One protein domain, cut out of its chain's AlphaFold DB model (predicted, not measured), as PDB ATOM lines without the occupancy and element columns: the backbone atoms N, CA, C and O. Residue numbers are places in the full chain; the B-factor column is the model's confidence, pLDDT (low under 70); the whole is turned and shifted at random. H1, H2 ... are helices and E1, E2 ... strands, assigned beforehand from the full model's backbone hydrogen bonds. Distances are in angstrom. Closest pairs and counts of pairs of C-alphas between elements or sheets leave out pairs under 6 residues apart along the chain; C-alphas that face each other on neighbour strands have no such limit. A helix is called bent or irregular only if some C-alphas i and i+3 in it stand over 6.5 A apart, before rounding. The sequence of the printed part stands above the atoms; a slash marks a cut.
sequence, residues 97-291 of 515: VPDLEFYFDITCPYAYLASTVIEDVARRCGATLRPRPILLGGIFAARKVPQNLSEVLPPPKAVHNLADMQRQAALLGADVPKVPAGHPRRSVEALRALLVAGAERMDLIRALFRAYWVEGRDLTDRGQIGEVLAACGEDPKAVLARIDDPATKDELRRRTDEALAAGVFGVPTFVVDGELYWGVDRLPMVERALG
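Overview. This is residues 97 to 291 of the 515 residues of a protein of Deltaproteobacteria bacterium (UniProt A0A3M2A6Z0). A small four-stranded sheet has helices H1, H2 and H10 over one face, while helices H5 to H8 cluster beyond its edge strand E2. H9 runs from that cluster back past E2 to the short helix H3, and H4, the longest helix, reaches outward from H1. The printed part has 195 residues, with ten named helices and four named strands in the order E1 H1 H2 E2 H3 H4 H5 H6 H7 H8 H9 E3 E4 H10. The sheet runs E2 E1 E3 E4 and is mixed; the class is mixed, helices and strands. The whole is compact, with a radius of gyration of the C-alphas of 16.1 A, and rounded, spanning 43 by 41 by 34 A.

Arrangement. Start at E1, residues 99 to 104, and its parallel neighbour E2, residues 128 to 133; N 102 and O 130 are 2.9 A apart, within hydrogen-bond range. On the other side of E1 is E3, residues 269 to 272, antiparallel, with N 103 and O 269 at 2.8 A. E3 forms a hairpin with E4, residues 275 to 278, where N 270 and O 277 are 2.8 A apart. H1, residues 109 to 115, H2, residues 118 to 125, and H10, residues 280 to 289, lie on the same face, making two layers, helices on one face of a sheet. E1, H1, H2 and E2 form a strand-helix-strand unit, parallel strands with helices between, its crossover right-handed. H4, residues 155 to 172, touches H1 with residues 165 to 172 alone; the closest C-alphas, of Leu 113 and Ala 169, are 6.5 A apart. H6, residues 202 to 213, touches H1 at Tyr 112 and Phe 209, their closest C-alphas, 5.6 A apart. Look next at the hub, H5, residues 188 to 198: it touches H6, H7, residues 222 to 231, H8, residues 236 to 242, and H9, residues 246 to 261. H9 is about perpendicular to H5, at 80 degrees, and touches H3, residues 136 to 143, at Ile 139 and Leu 260, whose C-alphas, the closest, are 6.8 A apart. Every O i to N i+4 pair is within hydrogen-bond range in H1 to H7 and H9, but 2 of 3 in H8 and 4 of 6 in H10.

Along the chain. Find C-alpha 99 at (237.897, 161.561, 186.847), where E1 begins; E1 and E2 are each 16.0 A long. Find C-alpha 155 at (199.674, 162.797, 178.147); from there H4 runs 25.9 A. H9 measures 22.1 A. H10 ends at C-alpha 289, (230.929, 166.299, 193.893), and is irregular: C-alphas 281 and 284 are 7.1 A apart.

Size, cuts and confidence. The two C-alphas farthest apart, those of Pro 156 and Ala 238, are 47.4 A apart. The printed part has no cut; the links H3 to H4 and H4 to H5 are long. No printed residue is under 70 in pLDDT.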
ATOM      1  N   VAL A  97     244.026 164.435 190.082       78.00
ATOM      2  CA  VAL A  97     242.997 165.018 189.207       78.00
ATOM      3  C   VAL A  97     241.754 164.117 189.242       78.00
ATOM      4  O   VAL A  97     241.897 162.929 188.956       78.00
ATOM      5  N   PRO A  98     240.552 164.623 189.575       89.00
ATOM      6  CA  PRO A  98     239.354 163.790 189.616       89.00
ATOM      7  C   PRO A  98     238.945 163.323 188.212       89.00
ATOM      8  O   PRO A  98     238.979 164.104 187.261       89.00
ATOM      9  N   ASP A  99     238.520 162.066 188.076       93.19
ATOM     10  CA  ASP A  99     237.897 161.561 186.847       93.19
ATOM     11  C   ASP A  99     236.384 161.861 186.856       93.19
ATOM     12  O   ASP A  99     235.692 161.680 187.862       93.19
ATOM     13  N   LEU A 100     235.865 162.285 185.704       97.56
ATOM     14  CA  LEU A 100     234.441 162.458 185.425       97.56
ATOM     15  C   LEU A 100     234.051 161.520 184.283       97.56
ATOM     16  O   LEU A 100     234.296 161.818 183.113       97.56
ATOM     17  N   GLU A 101     233.425 160.389 184.598       98.12
ATOM     18  CA  GLU A 101     232.909 159.500 183.557       98.12
ATOM     19  C   GLU A 101     231.572 160.006 183.021       98.12
ATOM     20  O   GLU A 101     230.714 160.439 183.790       98.12
ATOM     21  N   PHE A 102     231.368 159.908 181.708       98.62
ATOM     22  CA  PHE A 102     230.141 160.322 181.029       98.62
ATOM     23  C   PHE A 102     229.591 159.171 180.183       98.62
ATOM     24  O   PHE A 102     230.045 158.938 179.069       98.62
ATOM     25  N   TYR A 103     228.597 158.451 180.702       98.75
ATOM     26  CA  TYR A 103     227.893 157.378 179.998       98.75
ATOM     27  C   TYR A 103     226.772 157.927 179.114       98.75
ATOM     28  O   TYR A 103     225.851 158.594 179.604       98.75
ATOM     29  N   PHE A 104     226.814 157.593 177.821       98.75
ATOM     30  CA  PHE A 104     225.864 158.078 176.817       98.75
ATOM     31  C   PHE A 104     225.562 157.065 175.702       98.75
ATOM     32  O   PHE A 104     226.303 156.115 175.467       98.75
ATOM     33  N   ASP A 105     224.467 157.332 174.990       98.31
ATOM     34  CA  ASP A 105     224.111 156.759 173.690       98.31
ATOM     35  C   ASP A 105     223.615 157.924 172.813       98.31
ATOM     36  O   ASP A 105     222.909 158.809 173.311       98.31
ATOM     37  N   ILE A 106     223.976 157.930 171.527       97.56
ATOM     38  CA  ILE A 106     223.584 158.965 170.554       97.56
ATOM     39  C   ILE A 106     222.052 159.121 170.462       97.56
ATOM     40  O   ILE A 106     221.541 160.217 170.245       97.56
ATOM     41  N   THR A 107     221.299 158.049 170.717       95.12
ATOM     42  CA  THR A 107     219.825 158.032 170.691       95.12
ATOM     43  C   THR A 107     219.152 158.612 171.942       95.12
ATOM     44  O   THR A 107     217.936 158.502 172.079       95.12
ATOM     45  N   CYS A 108     219.882 159.268 172.852       95.62
ATOM     46  CA  CYS A 108     219.289 159.953 174.003       95.62
ATOM     47  C   CYS A 108     219.357 161.490 173.870       95.62
ATOM     48  O   CYS A 108     220.462 162.039 173.839       95.62
ATOM     49  N   PRO A 109     218.220 162.217 173.896       95.88
ATOM     50  CA  PRO A 109     218.223 163.675 173.739       95.88
ATOM     51  C   PRO A 109     218.821 164.389 174.957       95.88
ATOM     52  O   PRO A 109     219.507 165.395 174.821       95.88
ATOM     53  N   TYR A 110     218.646 163.838 176.161       97.25
ATOM     54  CA  TYR A 110     219.287 164.368 177.366       97.25
ATOM     55  C   TYR A 110     220.805 164.140 177.363       97.25
ATOM     56  O   TYR A 110     221.537 164.908 177.981       97.25
ATOM     57  N   ALA A 111     221.296 163.104 176.671       98.19
ATOM     58  CA  ALA A 111     222.730 162.876 176.523       98.19
ATOM     59  C   ALA A 111     223.342 163.791 175.454       98.19
ATOM     60  O   ALA A 111     224.452 164.273 175.658       98.19
ATOM     61  N   TYR A 112     222.584 164.121 174.401       98.25
ATOM     62  CA  TYR A 112     222.898 165.243 173.513       98.25
ATOM     63  C   TYR A 112     223.056 166.541 174.324       98.25
ATOM     64  O   TYR A 112     224.117 167.156 174.265       98.25
ATOM     65  N   LEU A 113     222.072 166.896 175.164       98.25
ATOM     66  CA  LEU A 113     222.121 168.110 175.995       98.25
ATOM     67  C   LEU A 113     223.289 168.112 176.992       98.25
ATOM     68  O   LEU A 113     223.891 169.150 177.239       98.25
ATOM     69  N   ALA A 114     223.654 166.956 177.551       98.38
ATOM     70  CA  ALA A 114     224.868 166.843 178.356       98.38
ATOM     71  C   ALA A 114     226.139 167.069 177.513       98.38
ATOM     72  O   ALA A 114     227.049 167.771 177.948       98.38
ATOM     73  N   SER A 115     226.198 166.509 176.298       98.06
ATOM     74  CA  SER A 115     227.379 166.583 175.430       98.06
ATOM     75  C   SER A 115     227.747 168.002 174.984       98.06
ATOM     76  O   SER A 115     228.912 168.242 174.683       98.06
ATOM     77  N   THR A 116     226.804 168.953 174.986       97.56
ATOM     78  CA  THR A 116     227.085 170.354 174.621       97.56
ATOM     79  C   THR A 116     227.797 171.145 175.720       97.56
ATOM     80  O   THR A 116     228.292 172.230 175.438       97.56
ATOM     81  N   VAL A 117     227.856 170.633 176.959       97.31
ATOM     82  CA  VAL A 117     228.432 171.347 178.119       97.31
ATOM     83  C   VAL A 117     229.406 170.520 178.966       97.31
ATOM     84  O   VAL A 117     230.049 171.070 179.860       97.31
ATOM     85  N   ILE A 118     229.529 169.209 178.737       97.88
ATOM     86  CA  ILE A 118     230.276 168.314 179.637       97.88
ATOM     87  C   ILE A 118     231.790 168.585 179.673       97.88
ATOM     88  O   ILE A 118     232.398 168.485 180.737       97.88
ATOM     89  N   GLU A 119     232.396 169.000 178.558       97.75
ATOM     90  CA  GLU A 119     233.802 169.438 178.524       97.75
ATOM     91  C   GLU A 119     234.016 170.720 179.332       97.75
ATOM     92  O   GLU A 119     235.009 170.844 180.045       97.75
ATOM     93  N   ASP A 120     233.060 171.648 179.289       96.69
ATOM     94  CA  ASP A 120     233.109 172.880 180.072       96.69
ATOM     95  C   ASP A 120     232.912 172.621 181.568       96.69
ATOM     96  O   ASP A 120     233.569 173.266 182.385       96.69
ATOM     97  N   VAL A 121     232.056 171.661 181.935       96.69
ATOM     98  CA  VAL A 121     231.923 171.164 183.315       96.69
ATOM     99  C   VAL A 121     233.249 170.568 183.789       96.69
ATOM    100  O   VAL A 121     233.769 170.998 184.817       96.69
ATOM    101  N   ALA A 122     233.831 169.638 183.024       97.06
ATOM    102  CA  ALA A 122     235.105 169.004 183.361       97.06
ATOM    103  C   ALA A 122     236.224 170.046 183.530       97.06
ATOM    104  O   ALA A 122     236.898 170.080 184.558       97.06
ATOM    105  N   ARG A 123     236.346 170.971 182.571       96.44
ATOM    106  CA  ARG A 123     237.320 172.068 182.572       96.44
ATOM    107  C   ARG A 123     237.150 173.025 183.755       96.44
ATOM    108  O   ARG A 123     238.153 173.393 184.358       96.44
ATOM    109  N   ARG A 124     235.920 173.426 184.110       94.44
ATOM    110  CA  ARG A 124     235.656 174.264 185.303       94.44
ATOM    111  C   ARG A 124     236.034 173.552 186.600       94.44
ATOM    112  O   ARG A 124     236.591 174.175 187.495       94.44
ATOM    113  N   CYS A 125     235.744 172.257 186.687       95.50
ATOM    114  CA  CYS A 125     236.001 171.455 187.879       95.50
ATOM    115  C   CYS A 125     237.450 170.948 187.986       95.50
ATOM    116  O   CYS A 125     237.778 170.281 188.962       95.50
ATOM    117  N   GLY A 126     238.303 171.197 186.984       95.31
ATOM    118  CA  GLY A 126     239.644 170.613 186.917       95.31
ATOM    119  C   GLY A 126     239.637 169.082 186.823       95.31
ATOM    120  O   GLY A 126     240.555 168.446 187.328       95.31
ATOM    121  N   ALA A 127     238.602 168.490 186.220       96.50
ATOM    122  CA  ALA A 127     238.405 167.047 186.117       96.50
ATOM    123  C   ALA A 127     238.824 166.491 184.746       96.50
ATOM    124  O   ALA A 127     238.670 167.153 183.717       96.50
ATOM    125  N   THR A 128     239.283 165.238 184.714       96.69
ATOM    126  CA  THR A 128     239.531 164.512 183.462       96.69
ATOM    127  C   THR A 128     238.237 163.864 182.981       96.69
ATOM    128  O   THR A 128     237.703 162.964 183.627       96.69
ATOM    129  N   LEU A 129     237.720 164.311 181.838       97.81
ATOM    130  CA  LEU A 129     236.529 163.726 181.222       97.81
ATOM    131  C   LEU A 129     236.847 162.352 180.610       97.81
ATOM    132  O   LEU A 129     237.804 162.225 179.850       97.81
ATOM    133  N   ARG A 130     236.007 161.349 180.895       97.50
ATOM    134  CA  ARG A 130     236.057 159.994 180.318       97.50
ATOM    135  C   ARG A 130     234.737 159.659 179.613       97.50
ATOM    136  O   ARG A 130     233.801 159.185 180.269       97.50
ATOM    137  N   PRO A 131     234.593 159.907 178.302       98.38
ATOM    138  CA  PRO A 131     233.395 159.523 177.568       98.38
ATOM    139  C   PRO A 131     233.245 157.991 177.505       98.38
ATOM    140  O   PRO A 131     234.130 157.253 177.076       98.38
ATOM    141  N   ARG A 132     232.090 157.483 177.937       98.25
ATOM    142  CA  ARG A 132     231.743 156.056 177.981       98.25
ATOM    143  C   ARG A 132     230.562 155.777 177.028       98.25
ATOM    144  O   ARG A 132     229.420 155.679 177.485       98.25
ATOM    145  N   PRO A 133     230.796 155.654 175.704       98.44
ATOM    146  CA  PRO A 133     229.749 155.244 174.771       98.44
ATOM    147  C   PRO A 133     229.254 153.829 175.103       98.44
ATOM    148  O   PRO A 133     230.052 152.896 175.223       98.44
ATOM    149  N   ILE A 134     227.937 153.673 175.234       98.50
ATOM    150  CA  ILE A 134     227.259 152.402 175.521       98.50
ATOM    151  C   ILE A 134     226.016 152.225 174.650       98.50
ATOM    152  O   ILE A 134     225.474 153.193 174.120       98.50
ATOM    153  N   LEU A 135     225.519 150.990 174.542       97.62
ATOM    154  CA  LEU A 135     224.268 150.703 173.848       97.62
ATOM    155  C   LEU A 135     223.077 150.763 174.818       97.62
ATOM    156  O   LEU A 135     222.775 149.794 175.521       97.62
ATOM    157  N   LEU A 136     222.340 151.876 174.819       95.38
ATOM    158  CA  LEU A 136     221.176 152.094 175.688       95.38
ATOM    159  C   LEU A 136     220.076 151.045 175.462       95.38
ATOM    160  O   LEU A 136     219.457 150.574 176.417       95.38
ATOM    161  N   GLY A 137     219.884 150.606 174.214       92.69
ATOM    162  CA  GLY A 137     218.972 149.505 173.886       92.69
ATOM    163  C   GLY A 137     219.327 148.189 174.596       92.69
ATOM    164  O   GLY A 137     218.423 147.440 174.969       92.69
ATOM    165  N   GLY A 138     220.619 147.943 174.848       93.25
ATOM    166  CA  GLY A 138     221.120 146.813 175.635       93.25
ATOM    167  C   GLY A 138     220.819 146.966 177.128       93.25
ATOM    168  O   GLY A 138     220.311 146.029 177.746       93.25
ATOM    169  N   ILE A 139     221.015 148.170 177.685       94.19
ATOM    170  CA  ILE A 139     220.617 148.494 179.068       94.19
ATOM    171  C   ILE A 139     219.116 148.240 179.273       94.19
ATOM    172  O   ILE A 139     218.719 147.579 180.234       94.19
ATOM    173  N   PHE A 140     218.270 148.733 178.365       91.69
ATOM    174  CA  PHE A 140     216.820 148.564 178.460       91.69
ATOM    175  C   PHE A 140     216.383 147.100 178.334       91.69
ATOM    176  O   PHE A 140     215.553 146.654 179.131       91.69
ATOM    177  N   ALA A 141     216.989 146.328 177.426       90.75
ATOM    178  CA  ALA A 141     216.735 144.894 177.295       90.75
ATOM    179  C   ALA A 141     217.105 144.126 178.579       90.75
ATOM    180  O   ALA A 141     216.267 143.408 179.132       90.75
ATOM    181  N   ALA A 142     218.313 144.339 179.116       89.94
ATOM    182  CA  ALA A 142     218.782 143.694 180.344       89.94
ATOM    183  C   ALA A 142     217.917 144.036 181.574       89.94
ATOM    184  O   ALA A 142     217.725 143.208 182.465       89.94
ATOM    185  N   ARG A 143     217.360 145.253 181.622       85.44
ATOM    186  CA  ARG A 143     216.488 145.729 182.712       85.44
ATOM    187  C   ARG A 143     214.986 145.500 182.457       85.44
ATOM    188  O   ARG A 143     214.194 145.833 183.337       85.44
ATOM    189  N   LYS A 144     214.598 144.928 181.308       85.94
ATOM    190  CA  LYS A 144     213.205 144.679 180.873       85.94
ATOM    191  C   LYS A 144     212.311 145.932 180.908       85.94
ATOM    192  O   LYS A 144     211.170 145.875 181.360       85.94
ATOM    193  N   VAL A 145     212.838 147.063 180.439       81.69
ATOM    194  CA  VAL A 145     212.115 148.349 180.322       81.69
ATOM    195  C   VAL A 145     211.816 148.651 178.845       81.69
ATOM    196  O   VAL A 145     212.633 148.287 177.996       81.69
ATOM    197  N   PRO A 146     210.689 149.309 178.501       79.06
ATOM    198  CA  PRO A 146     210.408 149.720 177.125       79.06
ATOM    199  C   PRO A 146     211.491 150.652 176.574       79.06
ATOM    200  O   PRO A 146     211.980 151.521 177.296       79.06
ATOM    201  N   GLN A 147     211.839 150.493 175.292       74.12
ATOM    202  CA  GLN A 147     212.826 151.360 174.638       74.12
ATOM    203  C   GLN A 147     212.270 152.759 174.363       74.12
ATOM    204  O   GLN A 147     212.961 153.744 174.620       74.12
ATOM    205  N   ASN A 148     211.017 152.861 173.902       76.75
ATOM    206  CA  ASN A 148     210.339 154.146 173.808       76.75
ATOM    207  C   ASN A 148     209.599 154.455 175.115       76.75
ATOM    208  O   ASN A 148     208.502 153.962 175.375       76.75
ATOM    209  N   LEU A 149     210.225 155.267 175.969       70.19
ATOM    210  CA  LEU A 149     209.641 155.646 177.252       70.19
ATOM    211  C   LEU A 149     208.525 156.692 177.131       70.19
ATOM    212  O   LEU A 149     207.781 156.833 178.095       70.19
ATOM    213  N   SER A 150     208.386 157.423 176.015       70.25
ATOM    214  CA  SER A 150     207.346 158.460 175.880       70.25
ATOM    215  C   SER A 150     205.960 157.876 175.590       70.25
ATOM    216  O   SER A 150     204.979 158.370 176.137       70.25
ATOM    217  N   GLU A 151     205.885 156.772 174.836       73.81
ATOM    218  CA  GLU A 151     204.645 156.025 174.547       73.81
ATOM    219  C   GLU A 151     203.947 155.480 175.804       73.81
ATOM    220  O   GLU A 151     202.745 155.223 175.784       73.81
ATOM    221  N   VAL A 152     204.683 155.314 176.909       79.06
ATOM    222  CA  VAL A 152     204.160 154.814 178.192       79.06
ATOM    223  C   VAL A 152     203.937 155.919 179.235       79.06
ATOM    224  O   VAL A 152     203.684 155.618 180.404       79.06
ATOM    225  N   LEU A 153     204.041 157.199 178.854       83.31
ATOM    226  CA  LEU A 153     203.734 158.329 179.738       83.31
ATOM    227  C   LEU A 153     202.271 158.780 179.599       83.31
ATOM    228  O   LEU A 153     201.771 158.911 178.484       83.31
ATOM    229  N   PRO A 154     201.608 159.146 180.712       86.38
ATOM    230  CA  PRO A 154     200.381 159.934 180.671       86.38
ATOM    231  C   PRO A 154     200.543 161.224 179.842       86.38
ATOM    232  O   PRO A 154     201.570 161.896 180.001       86.38
ATOM    233  N   PRO A 155     199.543 161.644 179.040       87.94
ATOM    234  CA  PRO A 155     199.674 162.797 178.147       87.94
ATOM    235  C   PRO A 155     200.148 164.106 178.812       87.94
ATOM    236  O   PRO A 155     201.081 164.705 178.276       87.94
ATOM    237  N   PRO A 156     199.647 164.527 180.000       88.88
ATOM    238  CA  PRO A 156     200.135 165.747 180.660       88.88
ATOM    239  C   PRO A 156     201.636 165.691 180.974       88.88
ATOM    240  O   PRO A 156     202.355 166.681 180.858       88.88
ATOM    241  N   LYS A 157     202.136 164.498 181.322       89.62
ATOM    242  CA  LYS A 157     203.551 164.275 181.608       89.62
ATOM    243  C   LYS A 157     204.398 164.197 180.336       89.62
ATOM    244  O   LYS A 157     205.545 164.631 180.357       89.62
ATOM    245  N   ALA A 158     203.859 163.667 179.239       89.31
ATOM    246  CA  ALA A 158     204.538 163.675 177.944       89.31
ATOM    247  C   ALA A 158     204.741 165.114 177.427       89.31
ATOM    248  O   ALA A 158     205.861 165.473 177.068       89.31
ATOM    249  N   VAL A 159     203.694 165.951 177.488       90.56
ATOM    250  CA  VAL A 159     203.763 167.385 177.141       90.56
ATOM    251  C   VAL A 159     204.759 168.117 178.041       90.56
ATOM    252  O   VAL A 159     205.652 168.797 177.538       90.56
ATOM    253  N   HIS A 160     204.679 167.918 179.362       93.00
ATOM    254  CA  HIS A 160     205.628 168.530 180.292       93.00
ATOM    255  C   HIS A 160     207.079 168.104 180.036       93.00
ATOM    256  O   HIS A 160     207.961 168.951 180.064       93.00
ATOM    257  N   ASN A 161     207.356 166.826 179.758       92.19
ATOM    258  CA  ASN A 161     208.720 166.376 179.470       92.19
ATOM    259  C   ASN A 161     209.300 167.034 178.201       92.19
ATOM    260  O   ASN A 161     210.503 167.281 178.147       92.19
ATOM    261  N   LEU A 162     208.471 167.323 177.191       91.50
ATOM    262  CA  LEU A 162     208.900 168.053 175.994       91.50
ATOM    263  C   LEU A 162     209.210 169.524 176.319       91.50
ATOM    264  O   LEU A 162     210.267 170.020 175.934       91.50
ATOM    265  N   ALA A 163     208.339 170.184 177.088       92.88
ATOM    266  CA  ALA A 163     208.565 171.534 177.604       92.88
ATOM    267  C   ALA A 163     209.848 171.625 178.455       92.88
ATOM    268  O   ALA A 163     210.674 172.514 178.269       92.88
ATOM    269  N   ASP A 164     210.056 170.672 179.363       94.88
ATOM    270  CA  ASP A 164     211.228 170.615 180.236       94.88
ATOM    271  C   ASP A 164     212.524 170.415 179.431       94.88
ATOM    272  O   ASP A 164     213.521 171.078 179.704       94.88
ATOM    273  N   MET A 165     212.499 169.593 178.374       94.25
ATOM    274  CA  MET A 165     213.625 169.433 177.445       94.25
ATOM    275  C   MET A 165     213.929 170.717 176.647       94.25
ATOM    276  O   MET A 165     215.099 171.041 176.450       94.25
ATOM    277  N   GLN A 166     212.907 171.471 176.220       94.19
ATOM    278  CA  GLN A 166     213.092 172.782 175.576       94.19
ATOM    279  C   GLN A 166     213.749 173.787 176.533       94.19
ATOM    280  O   GLN A 166     214.730 174.433 176.167       94.19
ATOM    281  N   ARG A 167     213.263 173.867 177.780       95.44
ATOM    282  CA  ARG A 167     213.841 174.722 178.829       95.44
ATOM    283  C   ARG A 167     215.288 174.339 179.144       95.44
ATOM    284  O   ARG A 167     216.128 175.221 179.284       95.44
ATOM    285  N   GLN A 168     215.606 173.042 179.204       95.50
ATOM    286  CA  GLN A 168     216.987 172.570 179.367       95.50
ATOM    287  C   GLN A 168     217.887 173.041 178.222       95.50
ATOM    288  O   GLN A 168     218.950 173.591 178.488       95.50
ATOM    289  N   ALA A 169     217.457 172.881 176.966       95.69
ATOM    290  CA  ALA A 169     218.214 173.359 175.811       95.69
ATOM    291  C   ALA A 169     218.470 174.877 175.889       95.69
ATOM    292  O   ALA A 169     219.616 175.313 175.789       95.69
ATOM    293  N   ALA A 170     217.432 175.668 176.185       95.12
ATOM    294  CA  ALA A 170     217.528 177.123 176.311       95.12
ATOM    295  C   ALA A 170     218.435 177.584 177.472       95.12
ATOM    296  O   ALA A 170     219.189 178.547 177.321       95.12
ATOM    297  N   LEU A 171     218.404 176.899 178.622       93.50
ATOM    298  CA  LEU A 171     219.297 177.181 179.752       93.50
ATOM    299  C   LEU A 171     220.761 176.813 179.466       93.50
ATOM    300  O   LEU A 171     221.658 177.493 179.959       93.50
ATOM    301  N   LEU A 172     220.995 175.750 178.691       94.38
ATOM    302  CA  LEU A 172     222.327 175.272 178.307       94.38
ATOM    303  C   LEU A 172     222.894 175.979 177.061       94.38
ATOM    304  O   LEU A 172     224.047 175.746 176.713       94.38
ATOM    305  N   GLY A 173     222.102 176.817 176.381       95.12
ATOM    306  CA  GLY A 173     222.488 177.452 175.115       95.12
ATOM    307  C   GLY A 173     222.599 176.474 173.936       95.12
ATOM    308  O   GLY A 173     223.311 176.757 172.977       95.12
ATOM    309  N   ALA A 174     221.929 175.322 174.015       95.88
ATOM    310  CA  ALA A 174     221.952 174.272 173.000       95.88
ATOM    311  C   ALA A 174     220.773 174.391 172.017       95.88
ATOM    312  O   ALA A 174     219.690 174.854 172.385       95.88
ATOM    313  N   ASP A 175     220.953 173.897 170.788       96.06
ATOM    314  CA  ASP A 175     219.834 173.698 169.861       96.06
ATOM    315  C   ASP A 175     218.814 172.723 170.478       96.06
ATOM    316  O   ASP A 175     219.170 171.683 171.037       96.06
ATOM    317  N   VAL A 176     217.520 173.032 170.363       93.25
ATOM    318  CA  VAL A 176     216.457 172.151 170.872       93.25
ATOM    319  C   VAL A 176     216.485 170.812 170.115       93.25
ATOM    320  O   VAL A 176     216.377 170.828 168.884       93.25
ATOM    321  N   PRO A 177     216.554 169.653 170.807       91.12
ATOM    322  CA  PRO A 177     216.539 168.347 170.153       91.12
ATOM    323  C   PRO A 177     215.247 168.135 169.359       91.12
ATOM    324  O   PRO A 177     214.148 168.100 169.920       91.12
ATOM    325  N   LYS A 178     215.374 167.951 168.044       91.62
ATOM    326  CA  LYS A 178     214.270 167.607 167.145       91.62
ATOM    327  C   LYS A 178     214.196 166.091 167.060       91.62
ATOM    328  O   LYS A 178     215.168 165.456 166.664       91.62
ATOM    329  N   VAL A 179     213.059 165.506 167.430       88.00
ATOM    330  CA  VAL A 179     212.846 164.051 167.351       88.00
ATOM    331  C   VAL A 179     212.928 163.611 165.883       88.00
ATOM    332  O   VAL A 179     212.070 164.023 165.098       88.00
ATOM    333  N   PRO A 180     213.918 162.789 165.477       86.88
ATOM    334  CA  PRO A 180     214.034 162.381 164.081       86.88
ATOM    335  C   PRO A 180     212.874 161.478 163.663       86.88
ATOM    336  O   PRO A 180     212.342 160.710 164.469       86.88
ATOM    337  N   ALA A 181     212.514 161.504 162.378       86.31
ATOM    338  CA  ALA A 181     211.556 160.545 161.833       86.31
ATOM    339  C   ALA A 181     212.034 159.109 162.121       86.31
ATOM    340  O   ALA A 181     213.204 158.794 161.892       86.31
ATOM    341  N   GLY A 182     211.155 158.245 162.635       84.38
ATOM    342  CA  GLY A 182     211.501 156.865 163.007       84.38
ATOM    343  C   GLY A 182     212.335 156.714 164.288       84.38
ATOM    344  O   GLY A 182     212.933 155.661 164.496       84.38
ATOM    345  N   HIS A 183     212.419 157.739 165.141       87.62
ATOM    346  CA  HIS A 183     213.011 157.620 166.475       87.62
ATOM    347  C   HIS A 183     212.158 156.726 167.412       87.62
ATOM    348  O   HIS A 183     210.935 156.862 167.395       87.62
ATOM    349  N   PRO A 184     212.763 155.880 168.276       86.62
ATOM    350  CA  PRO A 184     214.198 155.622 168.414       86.62
ATOM    351  C   PRO A 184     214.753 154.709 167.310       86.62
ATOM    352  O   PRO A 184     214.275 153.599 167.087       86.62
ATOM    353  N   ARG A 185     215.825 155.170 166.654       90.81
ATOM    354  CA  ARG A 185     216.603 154.376 165.683       90.81
ATOM    355  C   ARG A 185     217.687 153.575 166.411       90.81
ATOM    356  O   ARG A 185     218.019 153.881 167.552       90.81
ATOM    357  N   ARG A 186     218.286 152.576 165.758       92.19
ATOM    358  CA  ARG A 186     219.470 151.888 166.307       92.19
ATOM    359  C   ARG A 186     220.686 152.823 166.249       92.19
ATOM    360  O   ARG A 186     220.901 153.474 165.238       92.19
ATOM    361  N   SER A 187     221.498 152.838 167.303       96.00
ATOM    362  CA  SER A 187     222.754 153.602 167.412       96.00
ATOM    363  C   SER A 187     224.015 152.767 167.150       96.00
ATOM    364  O   SER A 187     225.126 153.288 167.215       96.00
ATOM    365  N   VAL A 188     223.863 151.465 166.886       97.75
ATOM    366  CA  VAL A 188     224.953 150.474 166.900       97.75
ATOM    367  C   VAL A 188     226.075 150.829 165.925       97.75
ATOM    368  O   VAL A 188     227.240 150.805 166.313       97.75
ATOM    369  N   GLU A 189     225.744 151.168 164.681       98.25
ATOM    370  CA  GLU A 189     226.722 151.530 163.655       98.25
ATOM    371  C   GLU A 189     227.512 152.796 164.037       98.25
ATOM    372  O   GLU A 189     228.742 152.784 163.984       98.25
ATOM    373  N   ALA A 190     226.833 153.846 164.510       98.25
ATOM    374  CA  ALA A 190     227.462 155.097 164.944       98.25
ATOM    375  C   ALA A 190     228.345 154.929 166.195       98.25
ATOM    376  O   ALA A 190     229.463 155.439 166.236       98.25
ATOM    377  N   LEU A 191     227.879 154.173 167.196       98.69
ATOM    378  CA  LEU A 191     228.656 153.878 168.406       98.69
ATOM    379  C   LEU A 191     229.921 153.077 168.076       98.69
ATOM    380  O   LEU A 191     230.980 153.352 168.630       98.69
ATOM    381  N   ARG A 192     229.844 152.113 167.150       98.75
ATOM    382  CA  ARG A 192     231.017 151.344 166.712       98.75
ATOM    383  C   ARG A 192     231.979 152.165 165.856       98.75
ATOM    384  O   ARG A 192     233.183 152.019 166.035       98.75
ATOM    385  N   ALA A 193     231.481 153.048 164.990       98.69
ATOM    386  CA  ALA A 193     232.322 153.994 164.257       98.69
ATOM    387  C   ALA A 193     233.114 154.900 165.217       98.69
ATOM    388  O   ALA A 193     234.325 155.041 165.065       98.69
ATOM    389  N   LEU A 194     232.460 155.416 166.263       98.69
ATOM    390  CA  LEU A 194     233.117 156.165 167.337       98.69
ATOM    391  C   LEU A 194     234.167 155.325 168.089       98.69
ATOM    392  O   LEU A 194     235.254 155.823 168.357       98.69
ATOM    393  N   LEU A 195     233.890 154.056 168.413       98.62
ATOM    394  CA  LEU A 195     234.885 153.184 169.059       98.62
ATOM    395  C   LEU A 195     236.131 152.960 168.186       98.62
ATOM    396  O   LEU A 195     237.234 152.897 168.723       98.62
ATOM    397  N   VAL A 196     235.965 152.856 166.863       98.56
ATOM    398  CA  VAL A 196     237.071 152.669 165.906       98.56
ATOM    399  C   VAL A 196     237.890 153.951 165.708       98.56
ATOM    400  O   VAL A 196     239.115 153.863 165.664       98.56
ATOM    401  N   ALA A 197     237.237 155.114 165.609       97.88
ATOM    402  CA  ALA A 197     237.881 156.428 165.463       97.88
ATOM    403  C   ALA A 197     238.481 156.973 166.781       97.88
ATOM    404  O   ALA A 197     239.374 157.817 166.776       97.88
ATOM    405  N   GLY A 198     237.995 156.490 167.926       97.19
ATOM    406  CA  GLY A 198     238.476 156.836 169.262       97.19
ATOM    407  C   GLY A 198     237.334 157.230 170.196       97.19
ATOM    408  O   GLY A 198     236.747 158.300 170.062       97.19
ATOM    409  N   ALA A 199     237.059 156.391 171.199       94.81
ATOM    410  CA  ALA A 199     235.922 156.551 172.114       94.81
ATOM    411  C   ALA A 199     235.888 157.886 172.887       94.81
ATOM    412  O   ALA A 199     234.817 158.313 173.310       94.81
ATOM    413  N   GLU A 200     237.043 158.534 173.062       95.44
ATOM    414  CA  GLU A 200     237.206 159.791 173.802       95.44
ATOM    415  C   GLU A 200     237.114 161.046 172.892       95.44
ATOM    416  O   GLU A 200     237.245 162.168 173.382       95.44
ATOM    417  N   ARG A 201     236.901 160.894 171.569       97.06
ATOM    418  CA  ARG A 201     236.815 162.000 170.586       97.06
ATOM    419  C   ARG A 201     235.536 162.821 170.759       97.06
ATOM    420  O   ARG A 201     234.536 162.606 170.075       97.06
ATOM    421  N   MET A 202     235.566 163.778 171.685       97.81
ATOM    422  CA  MET A 202     234.420 164.640 171.985       97.81
ATOM    423  C   MET A 202     233.929 165.463 170.786       97.81
ATOM    424  O   MET A 202     232.729 165.694 170.660       97.81
ATOM    425  N   ASP A 203     234.808 165.841 169.858       98.06
ATOM    426  CA  ASP A 203     234.440 166.478 168.591       98.06
ATOM    427  C   ASP A 203     233.552 165.579 167.717       98.06
ATOM    428  O   ASP A 203     232.475 166.011 167.298       98.06
ATOM    429  N   LEU A 204     233.928 164.308 167.542       98.62
ATOM    430  CA  LEU A 204     233.126 163.321 166.817       98.62
ATOM    431  C   LEU A 204     231.834 162.967 167.573       98.62
ATOM    432  O   LEU A 204     230.780 162.816 166.956       98.62
ATOM    433  N   ILE A 205     231.881 162.892 168.910       98.75
ATOM    434  CA  ILE A 205     230.693 162.689 169.756       98.75
ATOM    435  C   ILE A 205     229.679 163.814 169.526       98.75
ATOM    436  O   ILE A 205     228.525 163.525 169.207       98.75
ATOM    437  N   ARG A 206     230.101 165.085 169.622       98.12
ATOM    438  CA  ARG A 206     229.246 166.254 169.353       98.12
ATOM    439  C   ARG A 206     228.720 166.251 167.916       98.12
ATOM    440  O   ARG A 206     227.546 166.554 167.709       98.12
ATOM    441  N   ALA A 207     229.541 165.875 166.934       98.38
ATOM    442  CA  ALA A 207     229.136 165.821 165.529       98.38
ATOM    443  C   ALA A 207     228.063 164.746 165.263       98.38
ATOM    444  O   ALA A 207     227.042 165.049 164.646       98.38
ATOM    445  N   LEU A 208     228.222 163.528 165.794       98.62
ATOM    446  CA  LEU A 208     227.204 162.467 165.726       98.62
ATOM    447  C   LEU A 208     225.912 162.878 166.450       98.62
ATOM    448  O   LEU A 208     224.809 162.677 165.940       98.62
ATOM    449  N   PHE A 209     226.037 163.504 167.622       98.50
ATOM    450  CA  PHE A 209     224.903 164.021 168.383       98.50
ATOM    451  C   PHE A 209     224.132 165.115 167.622       98.50
ATOM    452  O   PHE A 209     222.901 165.058 167.568       98.50
ATOM    453  N   ARG A 210     224.827 166.068 166.984       97.94
ATOM    454  CA  ARG A 210     224.229 167.115 166.133       97.94
ATOM    455  C   ARG A 210     223.571 166.532 164.883       97.94
ATOM    456  O   ARG A 210     222.423 166.872 164.591       97.94
ATOM    457  N   ALA A 211     224.261 165.625 164.193       97.88
ATOM    458  CA  ALA A 211     223.745 164.920 163.027       97.88
ATOM    459  C   ALA A 211     222.401 164.243 163.339       97.88
ATOM    460  O   ALA A 211     221.446 164.388 162.581       97.88
ATOM    461  N   TYR A 212     222.293 163.574 164.490       97.62
ATOM    462  CA  TYR A 212     221.049 162.938 164.914       97.62
ATOM    463  C   TYR A 212     219.973 163.954 165.343       97.62
ATOM    464  O   TYR A 212     218.887 163.966 164.771       97.62
ATOM    465  N   TRP A 213     220.250 164.817 166.329       97.06
ATOM    466  CA  TRP A 213     219.216 165.610 167.023       97.06
ATOM    467  C   TRP A 213     218.923 166.995 166.445       97.06
ATOM    468  O   TRP A 213     217.867 167.554 166.737       97.06
ATOM    469  N   VAL A 214     219.828 167.569 165.653       96.62
ATOM    470  CA  VAL A 214     219.671 168.923 165.088       96.62
ATOM    471  C   VAL A 214     219.388 168.857 163.589       96.62
ATOM    472  O   VAL A 214     218.517 169.580 163.093       96.62
ATOM    473  N   GLU A 215     220.105 167.971 162.892       96.12
ATOM    474  CA  GLU A 215     220.032 167.773 161.438       96.12
ATOM    475  C   GLU A 215     219.052 166.657 161.027       96.12
ATOM    476  O   GLU A 215     218.602 166.638 159.885       96.12
ATOM    477  N   GLY A 216     218.680 165.753 161.943       95.25
ATOM    478  CA  GLY A 216     217.708 164.682 161.686       95.25
ATOM    479  C   GLY A 216     218.227 163.529 160.817       95.25
ATOM    480  O   GLY A 216     217.417 162.812 160.226       95.25
ATOM    481  N   ARG A 217     219.553 163.352 160.723       95.50
ATOM    482  CA  ARG A 217     220.211 162.327 159.898       95.50
ATOM    483  C   ARG A 217     219.907 160.906 160.359       95.50
ATOM    484  O   ARG A 217     219.728 160.620 161.547       95.50
ATOM    485  N   ASP A 218     219.939 159.983 159.407       95.19
ATOM    486  CA  ASP A 218     219.790 158.558 159.660       95.19
ATOM    487  C   ASP A 218     221.139 157.913 159.994       95.19
ATOM    488  O   ASP A 218     221.828 157.387 159.128       95.19
ATOM    489  N   LEU A 219     221.506 157.884 161.275       95.50
ATOM    490  CA  LEU A 219     222.728 157.209 161.730       95.50
ATOM    491  C   LEU A 219     222.624 155.667 161.780       95.50
ATOM    492  O   LEU A 219     223.398 155.018 162.482       95.50
ATOM    493  N   THR A 220     221.686 155.072 161.032       95.12
ATOM    494  CA  THR A 220     221.779 153.664 160.600       95.12
ATOM    495  C   THR A 220     222.383 153.519 159.196       95.12
ATOM    496  O   THR A 220     222.845 152.433 158.843       95.12
ATOM    497  N   ASP A 221     222.447 154.607 158.424       96.69
ATOM    498  CA  ASP A 221     223.083 154.677 157.110       96.69
ATOM    499  C   ASP A 221     224.596 154.931 157.252       96.69
ATOM    500  O   ASP A 221     225.043 155.951 157.787       96.69
ATOM    501  N   ARG A 222     225.409 153.996 156.742       97.44
ATOM    502  CA  ARG A 222     226.876 154.101 156.772       97.44
ATOM    503  C   ARG A 222     227.400 155.262 155.927       97.44
ATOM    504  O   ARG A 222     228.453 155.791 156.266       97.44
ATOM    505  N   GLY A 223     226.686 155.678 154.879       98.19
ATOM    506  CA  GLY A 223     227.038 156.856 154.086       98.19
ATOM    507  C   GLY A 223     226.972 158.129 154.928       98.19
ATOM    508  O   GLY A 223     227.958 158.854 155.029       98.19
ATOM    509  N   GLN A 224     225.860 158.334 155.639       98.12
ATOM    510  CA  GLN A 224     225.668 159.498 156.513       98.12
ATOM    511  C   GLN A 224     226.601 159.493 157.731       98.12
ATOM    512  O   GLN A 224     227.085 160.554 158.123       98.12
ATOM    513  N   ILE A 225     226.920 158.323 158.303       98.56
ATOM    514  CA  ILE A 225     227.997 158.205 159.306       98.56
ATOM    515  C   ILE A 225     229.345 158.604 158.684       98.56
ATOM    516  O   ILE A 225     230.122 159.322 159.307       98.56
ATOM    517  N   GLY A 226     229.616 158.172 157.449       98.56
ATOM    518  CA  GLY A 226     230.841 158.492 156.721       98.56
ATOM    519  C   GLY A 226     231.034 159.986 156.455       98.56
ATOM    520  O   GLY A 226     232.146 160.486 156.604       98.56
ATOM    521  N   GLU A 227     229.967 160.719 156.144       98.62
ATOM    522  CA  GLU A 227     230.015 162.183 156.026       98.62
ATOM    523  C   GLU A 227     230.405 162.863 157.349       98.62
ATOM    524  O   GLU A 227     231.221 163.784 157.352       98.62
ATOM    525  N   VAL A 228     229.864 162.390 158.479       98.62
ATOM    526  CA  VAL A 228     230.194 162.924 159.814       98.62
ATOM    527  C   VAL A 228     231.647 162.614 160.193       98.62
ATOM    528  O   VAL A 228     232.338 163.484 160.720       98.62
ATOM    529  N   LEU A 229     232.127 161.406 159.881       98.75
ATOM    530  CA  LEU A 229     233.525 161.005 160.065       98.75
ATOM    531  C   LEU A 229     234.479 161.902 159.260       98.75
ATOM    532  O   LEU A 229     235.405 162.472 159.835       98.75
ATOM    533  N   ALA A 230     234.208 162.100 157.964       98.44
ATOM    534  CA  ALA A 230     235.013 162.962 157.098       98.44
ATOM    535  C   ALA A 230     235.055 164.417 157.597       98.44
ATOM    536  O   ALA A 230     236.114 165.042 157.602       98.44
ATOM    537  N   ALA A 231     233.923 164.947 158.076       98.19
ATOM    538  CA  ALA A 231     233.852 166.286 158.664       98.19
ATOM    539  C   ALA A 231     234.676 166.432 159.962       98.19
ATOM    540  O   ALA A 231     235.065 167.547 160.307       98.19
ATOM    541  N   CYS A 232     234.972 165.326 160.656       98.06
ATOM    542  CA  CYS A 232     235.843 165.275 161.839       98.06
ATOM    543  C   CYS A 232     237.289 164.837 161.515       98.06
ATOM    544  O   CYS A 232     238.059 164.543 162.432       98.06
ATOM    545  N   GLY A 233     237.669 164.781 160.233       97.69
ATOM    546  CA  GLY A 233     239.028 164.447 159.790       97.69
ATOM    547  C   GLY A 233     239.388 162.955 159.794       97.69
ATOM    548  O   GLY A 233     240.554 162.625 159.596       97.69
ATOM    549  N   GLU A 234     238.422 162.058 159.996       98.31
ATOM    550  CA  GLU A 234     238.624 160.607 159.871       98.31
ATOM    551  C   GLU A 234     238.569 160.153 158.403       98.31
ATOM    552  O   GLU A 234     237.858 160.755 157.599       98.31
ATOM    553  N   ASP A 235     239.228 159.036 158.059       98.06
ATOM    554  CA  ASP A 235     238.942 158.315 156.807       98.06
ATOM    555  C   ASP A 235     237.685 157.442 156.992       98.06
ATOM    556  O   ASP A 235     237.737 156.421 157.695       98.06
ATOM    557  N   PRO A 236     236.555 157.766 156.330       98.38
ATOM    558  CA  PRO A 236     235.331 156.992 156.463       98.38
ATOM    559  C   PRO A 236     235.497 155.541 156.024       98.38
ATOM    560  O   PRO A 236     234.866 154.661 156.602       98.38
ATOM    561  N   LYS A 237     236.328 155.260 155.012       98.25
ATOM    562  CA  LYS A 237     236.498 153.901 154.484       98.25
ATOM    563  C   LYS A 237     237.251 153.031 155.484       98.25
ATOM    564  O   LYS A 237     236.783 151.934 155.787       98.25
ATOM    565  N   ALA A 238     238.358 153.531 156.036       98.12
ATOM    566  CA  ALA A 238     239.126 152.826 157.059       98.12
ATOM    567  C   ALA A 238     238.308 152.569 158.338       98.12
ATOM    568  O   ALA A 238     238.350 151.465 158.884       98.12
ATOM    569  N   VAL A 239     237.521 153.554 158.791       98.56
ATOM    570  CA  VAL A 239     236.669 153.403 159.982       98.56
ATOM    571  C   VAL A 239     235.513 152.429 159.723       98.56
ATOM    572  O   VAL A 239     235.338 151.463 160.469       98.56
ATOM    573  N   LEU A 240     234.738 152.629 158.650       98.38
ATOM    574  CA  LEU A 240     233.545 151.824 158.348       98.38
ATOM    575  C   LEU A 240     233.865 150.376 157.951       98.38
ATOM    576  O   LEU A 240     232.998 149.515 158.098       98.38
ATOM    577  N   ALA A 241     235.089 150.080 157.502       98.19
ATOM    578  CA  ALA A 241     235.543 148.706 157.288       98.19
ATOM    579  C   ALA A 241     235.617 147.892 158.595       98.19
ATOM    580  O   ALA A 241     235.383 146.688 158.573       98.19
ATOM    581  N   ARG A 242     235.888 148.547 159.735       98.38
ATOM    582  CA  ARG A 242     236.197 147.898 161.024       98.38
ATOM    583  C   ARG A 242     235.035 147.857 162.021       98.38
ATOM    584  O   ARG A 242     235.133 147.230 163.078       98.38
ATOM    585  N   ILE A 243     233.900 148.496 161.717       98.12
ATOM    586  CA  ILE A 243     232.737 148.520 162.631       98.12
ATOM    587  C   ILE A 243     232.053 147.155 162.783       98.12
ATOM    588  O   ILE A 243     231.250 146.959 163.697       98.12
ATOM    589  N   ASP A 244     232.350 146.213 161.890       98.06
ATOM    590  CA  ASP A 244     231.860 144.840 161.952       98.06
ATOM    591  C   ASP A 244     232.880 143.830 162.488       98.06
ATOM    592  O   ASP A 244     232.509 142.667 162.679       98.06
ATOM    593  N   ASP A 245     234.102 144.261 162.800       98.50
ATOM    594  CA  ASP A 245     235.115 143.404 163.413       98.50
ATOM    595  C   ASP A 245     234.581 142.816 164.733       98.50
ATOM    596  O   ASP A 245     233.951 143.543 165.517       98.50
ATOM    597  N   PRO A 246     234.839 141.527 165.035       98.50
ATOM    598  CA  PRO A 246     234.460 140.926 166.313       98.50
ATOM    599  C   PRO A 246     234.943 141.747 167.514       98.50
ATOM    600  O   PRO A 246     234.152 142.045 168.401       98.50
ATOM    601  N   ALA A 247     236.185 142.244 167.476       98.25
ATOM    602  CA  ALA A 247     236.745 143.102 168.520       98.25
ATOM    603  C   ALA A 247     235.917 144.381 168.761       98.25
ATOM    604  O   ALA A 247     235.620 144.716 169.904       98.25
ATOM    605  N   THR A 248     235.470 145.068 167.704       98.56
ATOM    606  CA  THR A 248     234.618 146.266 167.819       98.56
ATOM    607  C   THR A 248     233.226 145.935 168.367       98.56
ATOM    608  O   THR A 248     232.636 146.700 169.137       98.56
ATOM    609  N   LYS A 249     232.680 144.778 167.973       98.56
ATOM    610  CA  LYS A 249     231.388 144.271 168.452       98.56
ATOM    611  C   LYS A 249     231.440 143.936 169.941       98.56
ATOM    612  O   LYS A 249     230.531 144.328 170.677       98.56
ATOM    613  N   ASP A 250     232.492 143.246 170.363       98.44
ATOM    614  CA  ASP A 250     232.687 142.810 171.740       98.44
ATOM    615  C   ASP A 250     233.094 143.966 172.659       98.44
ATOM    616  O   ASP A 250     232.622 144.010 173.789       98.44
ATOM    617  N   GLU A 251     233.831 144.972 172.176       98.31
ATOM    618  CA  GLU A 251     234.126 146.193 172.941       98.31
ATOM    619  C   GLU A 251     232.852 146.982 173.297       98.31
ATOM    620  O   GLU A 251     232.670 147.380 174.450       98.31
ATOM    621  N   LEU A 252     231.918 147.164 172.349       98.62
ATOM    622  CA  LEU A 252     230.643 147.836 172.643       98.62
ATOM    623  C   LEU A 252     229.783 147.032 173.634       98.62
ATOM    624  O   LEU A 252     229.110 147.615 174.488       98.62
ATOM    625  N   ARG A 253     229.804 145.695 173.530       98.44
ATOM    626  CA  ARG A 253     229.141 144.802 174.492       98.44
ATOM    627  C   ARG A 253     229.773 144.957 175.877       98.44
ATOM    628  O   ARG A 253     229.060 145.320 176.806       98.44
ATOM    629  N   ARG A 254     231.097 144.802 175.985       98.44
ATOM    630  CA  ARG A 254     231.879 144.926 177.224       98.44
ATOM    631  C   ARG A 254     231.591 146.239 177.951       98.44
ATOM    632  O   ARG A 254     231.213 146.201 179.115       98.44
ATOM    633  N   ARG A 255     231.650 147.385 177.260       98.25
ATOM    634  CA  ARG A 255     231.314 148.699 177.852       98.25
ATOM    635  C   ARG A 255     229.873 148.785 178.360       98.25
ATOM    636  O   ARG A 255     229.606 149.421 179.378       98.25
ATOM    637  N   THR A 256     228.935 148.153 177.656       98.44
ATOM    638  CA  THR A 256     227.519 148.116 178.059       98.44
ATOM    639  C   THR A 256     227.312 147.217 179.287       98.44
ATOM    640  O   THR A 256     226.551 147.579 180.185       98.44
ATOM    641  N   ASP A 257     228.030 146.097 179.374       97.94
ATOM    642  CA  ASP A 257     228.008 145.187 180.525       97.94
ATOM    643  C   ASP A 257     228.704 145.805 181.756       97.94
ATOM    644  O   ASP A 257     228.184 145.721 182.871       97.94
ATOM    645  N   GLU A 258     229.811 146.526 181.560       96.69
ATOM    646  CA  GLU A 258     230.489 147.325 182.592       96.69
ATOM    647  C   GLU A 258     229.573 148.424 183.147       96.69
ATOM    648  O   GLU A 258     229.458 148.578 184.363       96.69
ATOM    649  N   ALA A 259     228.828 149.124 182.286       96.94
ATOM    650  CA  ALA A 259     227.808 150.076 182.721       96.94
ATOM    651  C   ALA A 259     226.689 149.396 183.538       96.94
ATOM    652  O   ALA A 259     226.263 149.917 184.572       96.94
ATOM    653  N   LEU A 260     226.217 148.210 183.129       95.19
ATOM    654  CA  LEU A 260     225.226 147.446 183.899       95.19
ATOM    655  C   LEU A 260     225.742 147.047 185.289       95.19
ATOM    656  O   LEU A 260     224.966 147.121 186.255       95.19
ATOM    657  N   ALA A 261     227.019 146.661 185.384       93.69
ATOM    658  CA  ALA A 261     227.712 146.315 186.624       93.69
ATOM    659  C   ALA A 261     227.907 147.535 187.541       93.69
ATOM    660  O   ALA A 261     227.577 147.458 188.724       93.69
ATOM    661  N   ALA A 262     228.293 148.688 186.982       91.50
ATOM    662  CA  ALA A 262     228.353 149.986 187.667       91.50
ATOM    663  C   ALA A 262     226.971 150.528 188.103       91.50
ATOM    664  O   ALA A 262     226.859 151.586 188.718       91.50
ATOM    665  N   GLY A 263     225.884 149.809 187.801       92.69
ATOM    666  CA  GLY A 263     224.530 150.162 188.219       92.69
ATOM    667  C   GLY A 263     223.807 151.129 187.284       92.69
ATOM    668  O   GLY A 263     222.677 151.514 187.595       92.69
ATOM    669  N   VAL A 264     224.386 151.463 186.125       95.88
ATOM    670  CA  VAL A 264     223.737 152.281 185.094       95.88
ATOM    671  C   VAL A 264     222.423 151.616 184.655       95.88
ATOM    672  O   VAL A 264     222.299 150.392 184.501       95.88
ATOM    673  N   PHE A 265     221.393 152.449 184.510       94.56
ATOM    674  CA  PHE A 265     220.034 152.053 184.119       94.56
ATOM    675  C   PHE A 265     219.414 152.988 183.065       94.56
ATOM    676  O   PHE A 265     218.264 152.796 182.673       94.56
ATOM    677  N   GLY A 266     220.163 153.999 182.628       95.25
ATOM    678  CA  GLY A 266     219.770 155.013 181.658       95.25
ATOM    679  C   GLY A 266     220.915 156.004 181.439       95.25
ATOM    680  O   GLY A 266     221.923 155.959 182.142       95.25
ATOM    681  N   VAL A 267     220.753 156.899 180.470       97.19
ATOM    682  CA  VAL A 267     221.730 157.947 180.129       97.19
ATOM    683  C   VAL A 267     221.023 159.313 180.012       97.19
ATOM    684  O   VAL A 267     219.797 159.321 179.869       97.19
ATOM    685  N   PRO A 268     221.739 160.450 180.107       98.31
ATOM    686  CA  PRO A 268     223.142 160.565 180.506       98.31
ATOM    687  C   PRO A 268     223.327 160.117 181.955       98.31
ATOM    688  O   PRO A 268     222.469 160.363 182.805       98.31
ATOM    689  N   THR A 269     224.432 159.435 182.221       98.69
ATOM    690  CA  THR A 269     224.854 159.094 183.579       98.69
ATOM    691  C   THR A 269     226.291 159.546 183.758       98.69
ATOM    692  O   THR A 269     227.138 159.235 182.929       98.69
ATOM    693  N   PHE A 270     226.558 160.258 184.842       98.62
ATOM    694  CA  PHE A 270     227.891 160.674 185.240       98.62
ATOM    695  C   PHE A 270     228.366 159.838 186.426       98.62
ATOM    696  O   PHE A 270     227.547 159.459 187.270       98.62
ATOM    697  N   VAL A 271     229.666 159.570 186.511       97.75
ATOM    698  CA  VAL A 271     230.285 158.944 187.688       97.75
ATOM    699  C   VAL A 271     231.457 159.801 188.150       97.75
ATOM    700  O   VAL A 271     232.291 160.199 187.339       97.75
ATOM    701  N   VAL A 272     231.487 160.088 189.451       96.00
ATOM    702  CA  VAL A 272     232.563 160.802 190.157       96.00
ATOM    703  C   VAL A 272     232.872 159.996 191.413       96.00
ATOM    704  O   VAL A 272     231.948 159.687 192.160       96.00
ATOM    705  N   ASP A 273     234.126 159.602 191.637       88.88
ATOM    706  CA  ASP A 273     234.546 158.758 192.775       88.88
ATOM    707  C   ASP A 273     233.708 157.467 192.969       88.88
ATOM    708  O   ASP A 273     233.478 157.006 194.088       88.88
ATOM    709  N   GLY A 274     233.211 156.878 191.874       89.75
ATOM    710  CA  GLY A 274     232.315 155.710 191.895       89.75
ATOM    711  C   GLY A 274     230.849 156.020 192.245       89.75
ATOM    712  O   GLY A 274     229.993 155.140 192.164       89.75
ATOM    713  N   GLU A 275     230.521 157.268 192.586       94.19
ATOM    714  CA  GLU A 275     229.161 157.726 192.863       94.19
ATOM    715  C   GLU A 275     228.439 158.121 191.564       94.19
ATOM    716  O   GLU A 275     228.880 158.986 190.808       94.19
ATOM    717  N   LEU A 276     227.286 157.496 191.317       96.44
ATOM    718  CA  LEU A 276     226.483 157.684 190.103       96.44
ATOM    719  C   LEU A 276     225.578 158.925 190.201       96.44
ATOM    720  O   LEU A 276     224.939 159.135 191.235       96.44
ATOM    721  N   TYR A 277     225.447 159.699 189.121       98.06
ATOM    722  CA  TYR A 277     224.519 160.829 188.954       98.06
ATOM    723  C   TYR A 277     223.780 160.693 187.609       98.06
ATOM    724  O   TYR A 277     224.408 160.744 186.559       98.06
ATOM    725  N   TRP A 278     222.457 160.498 187.611       97.94
ATOM    726  CA  TRP A 278     221.679 160.215 186.394       97.94
ATOM    727  C   TRP A 278     220.771 161.384 185.999       97.94
ATOM    728  O   TRP A 278     219.955 161.830 186.801       97.94
ATOM    729  N   GLY A 279     220.865 161.808 184.736       96.75
ATOM    730  CA  GLY A 279     220.143 162.950 184.174       96.75
ATOM    731  C   GLY A 279     221.022 164.200 184.068       96.75
ATOM    732  O   GLY A 279     221.829 164.484 184.950       96.75
ATOM    733  N   VAL A 280     220.861 164.967 182.985       96.12
ATOM    734  CA  VAL A 280     221.610 166.222 182.757       96.12
ATOM    735  C   VAL A 280     221.289 167.284 183.821       96.12
ATOM    736  O   VAL A 280     222.147 168.084 184.182       96.12
ATOM    737  N   ASP A 281     220.106 167.211 184.440       94.94
ATOM    738  CA  ASP A 281     219.742 168.034 185.599       94.94
ATOM    739  C   ASP A 281     220.530 167.727 186.890       94.94
ATOM    740  O   ASP A 281     220.411 168.463 187.869       94.94
ATOM    741  N   ARG A 282     221.392 166.698 186.884       96.56
ATOM    742  CA  ARG A 282     222.351 166.416 187.964       96.56
ATOM    743  C   ARG A 282     223.723 167.038 187.754       96.56
ATOM    744  O   ARG A 282     224.538 166.920 188.666       96.56
ATOM    745  N   LEU A 283     223.993 167.735 186.645       96.25
ATOM    746  CA  LEU A 283     225.262 168.458 186.469       96.25
ATOM    747  C   LEU A 283     225.603 169.379 187.668       96.25
ATOM    748  O   LEU A 283     226.723 169.273 188.160       96.25
ATOM    749  N   PRO A 284     224.657 170.129 188.274       94.88
ATOM    750  CA  PRO A 284     224.910 170.873 189.516       94.88
ATOM    751  C   PRO A 284     225.391 170.030 190.710       94.88
ATOM    752  O   PRO A 284     226.087 170.535 191.591       94.88
ATOM    753  N   MET A 285     225.000 168.754 190.778       96.00
ATOM    754  CA  MET A 285     225.458 167.817 191.808       96.00
ATOM    755  C   MET A 285     226.803 167.177 191.461       96.00
ATOM    756  O   MET A 285     227.578 166.906 192.372       96.00
ATOM    757  N   VAL A 286     227.078 166.953 190.173       97.38
ATOM    758  CA  VAL A 286     228.381 166.499 189.660       97.38
ATOM    759  C   VAL A 286     229.445 167.564 189.933       97.38
ATOM    760  O   VAL A 286     230.468 167.263 190.536       97.38
ATOM    761  N   GLU A 287     229.159 168.823 189.602       96.19
ATOM    762  CA  GLU A 287     230.007 169.980 189.909       96.19
ATOM    763  C   GLU A 287     230.271 170.102 191.426       96.19
ATOM    764  O   GLU A 287     231.420 170.220 191.853       96.19
ATOM    765  N   ARG A 288     229.236 169.938 192.272       94.69
ATOM    766  CA  ARG A 288     229.405 169.834 193.738       94.69
ATOM    767  C   ARG A 288     230.291 168.662 194.172       94.69
ATOM    768  O   ARG A 288     231.078 168.827 195.100       94.69
ATOM    769  N   ALA A 289     230.147 167.490 193.554       94.81
ATOM    770  CA  ALA A 289     230.929 166.299 193.893       94.81
ATOM    771  C   ALA A 289     232.419 166.497 193.585       94.81
ATOM    772  O   ALA A 289     233.262 166.162 194.413       94.81
ATOM    773  N   LEU A 290     232.721 167.135 192.452       94.88
ATOM    774  CA  LEU A 290     234.067 167.522 192.013       94.88
ATOM    775  C   LEU A 290     234.652 168.722 192.792       94.88
ATOM    776  O   LEU A 290     235.697 169.247 192.427       94.88
ATOM    777  N   GLY A 291     233.990 169.186 193.859       92.56
ATOM    778  CA  GLY A 291     234.472 170.280 194.710       92.56
ATOM    779  C   GLY A 291     234.245 171.692 194.158       92.56
ATOM    780  O   GLY A 291     234.644 172.656 194.809       92.56
TER     781      GLY A 291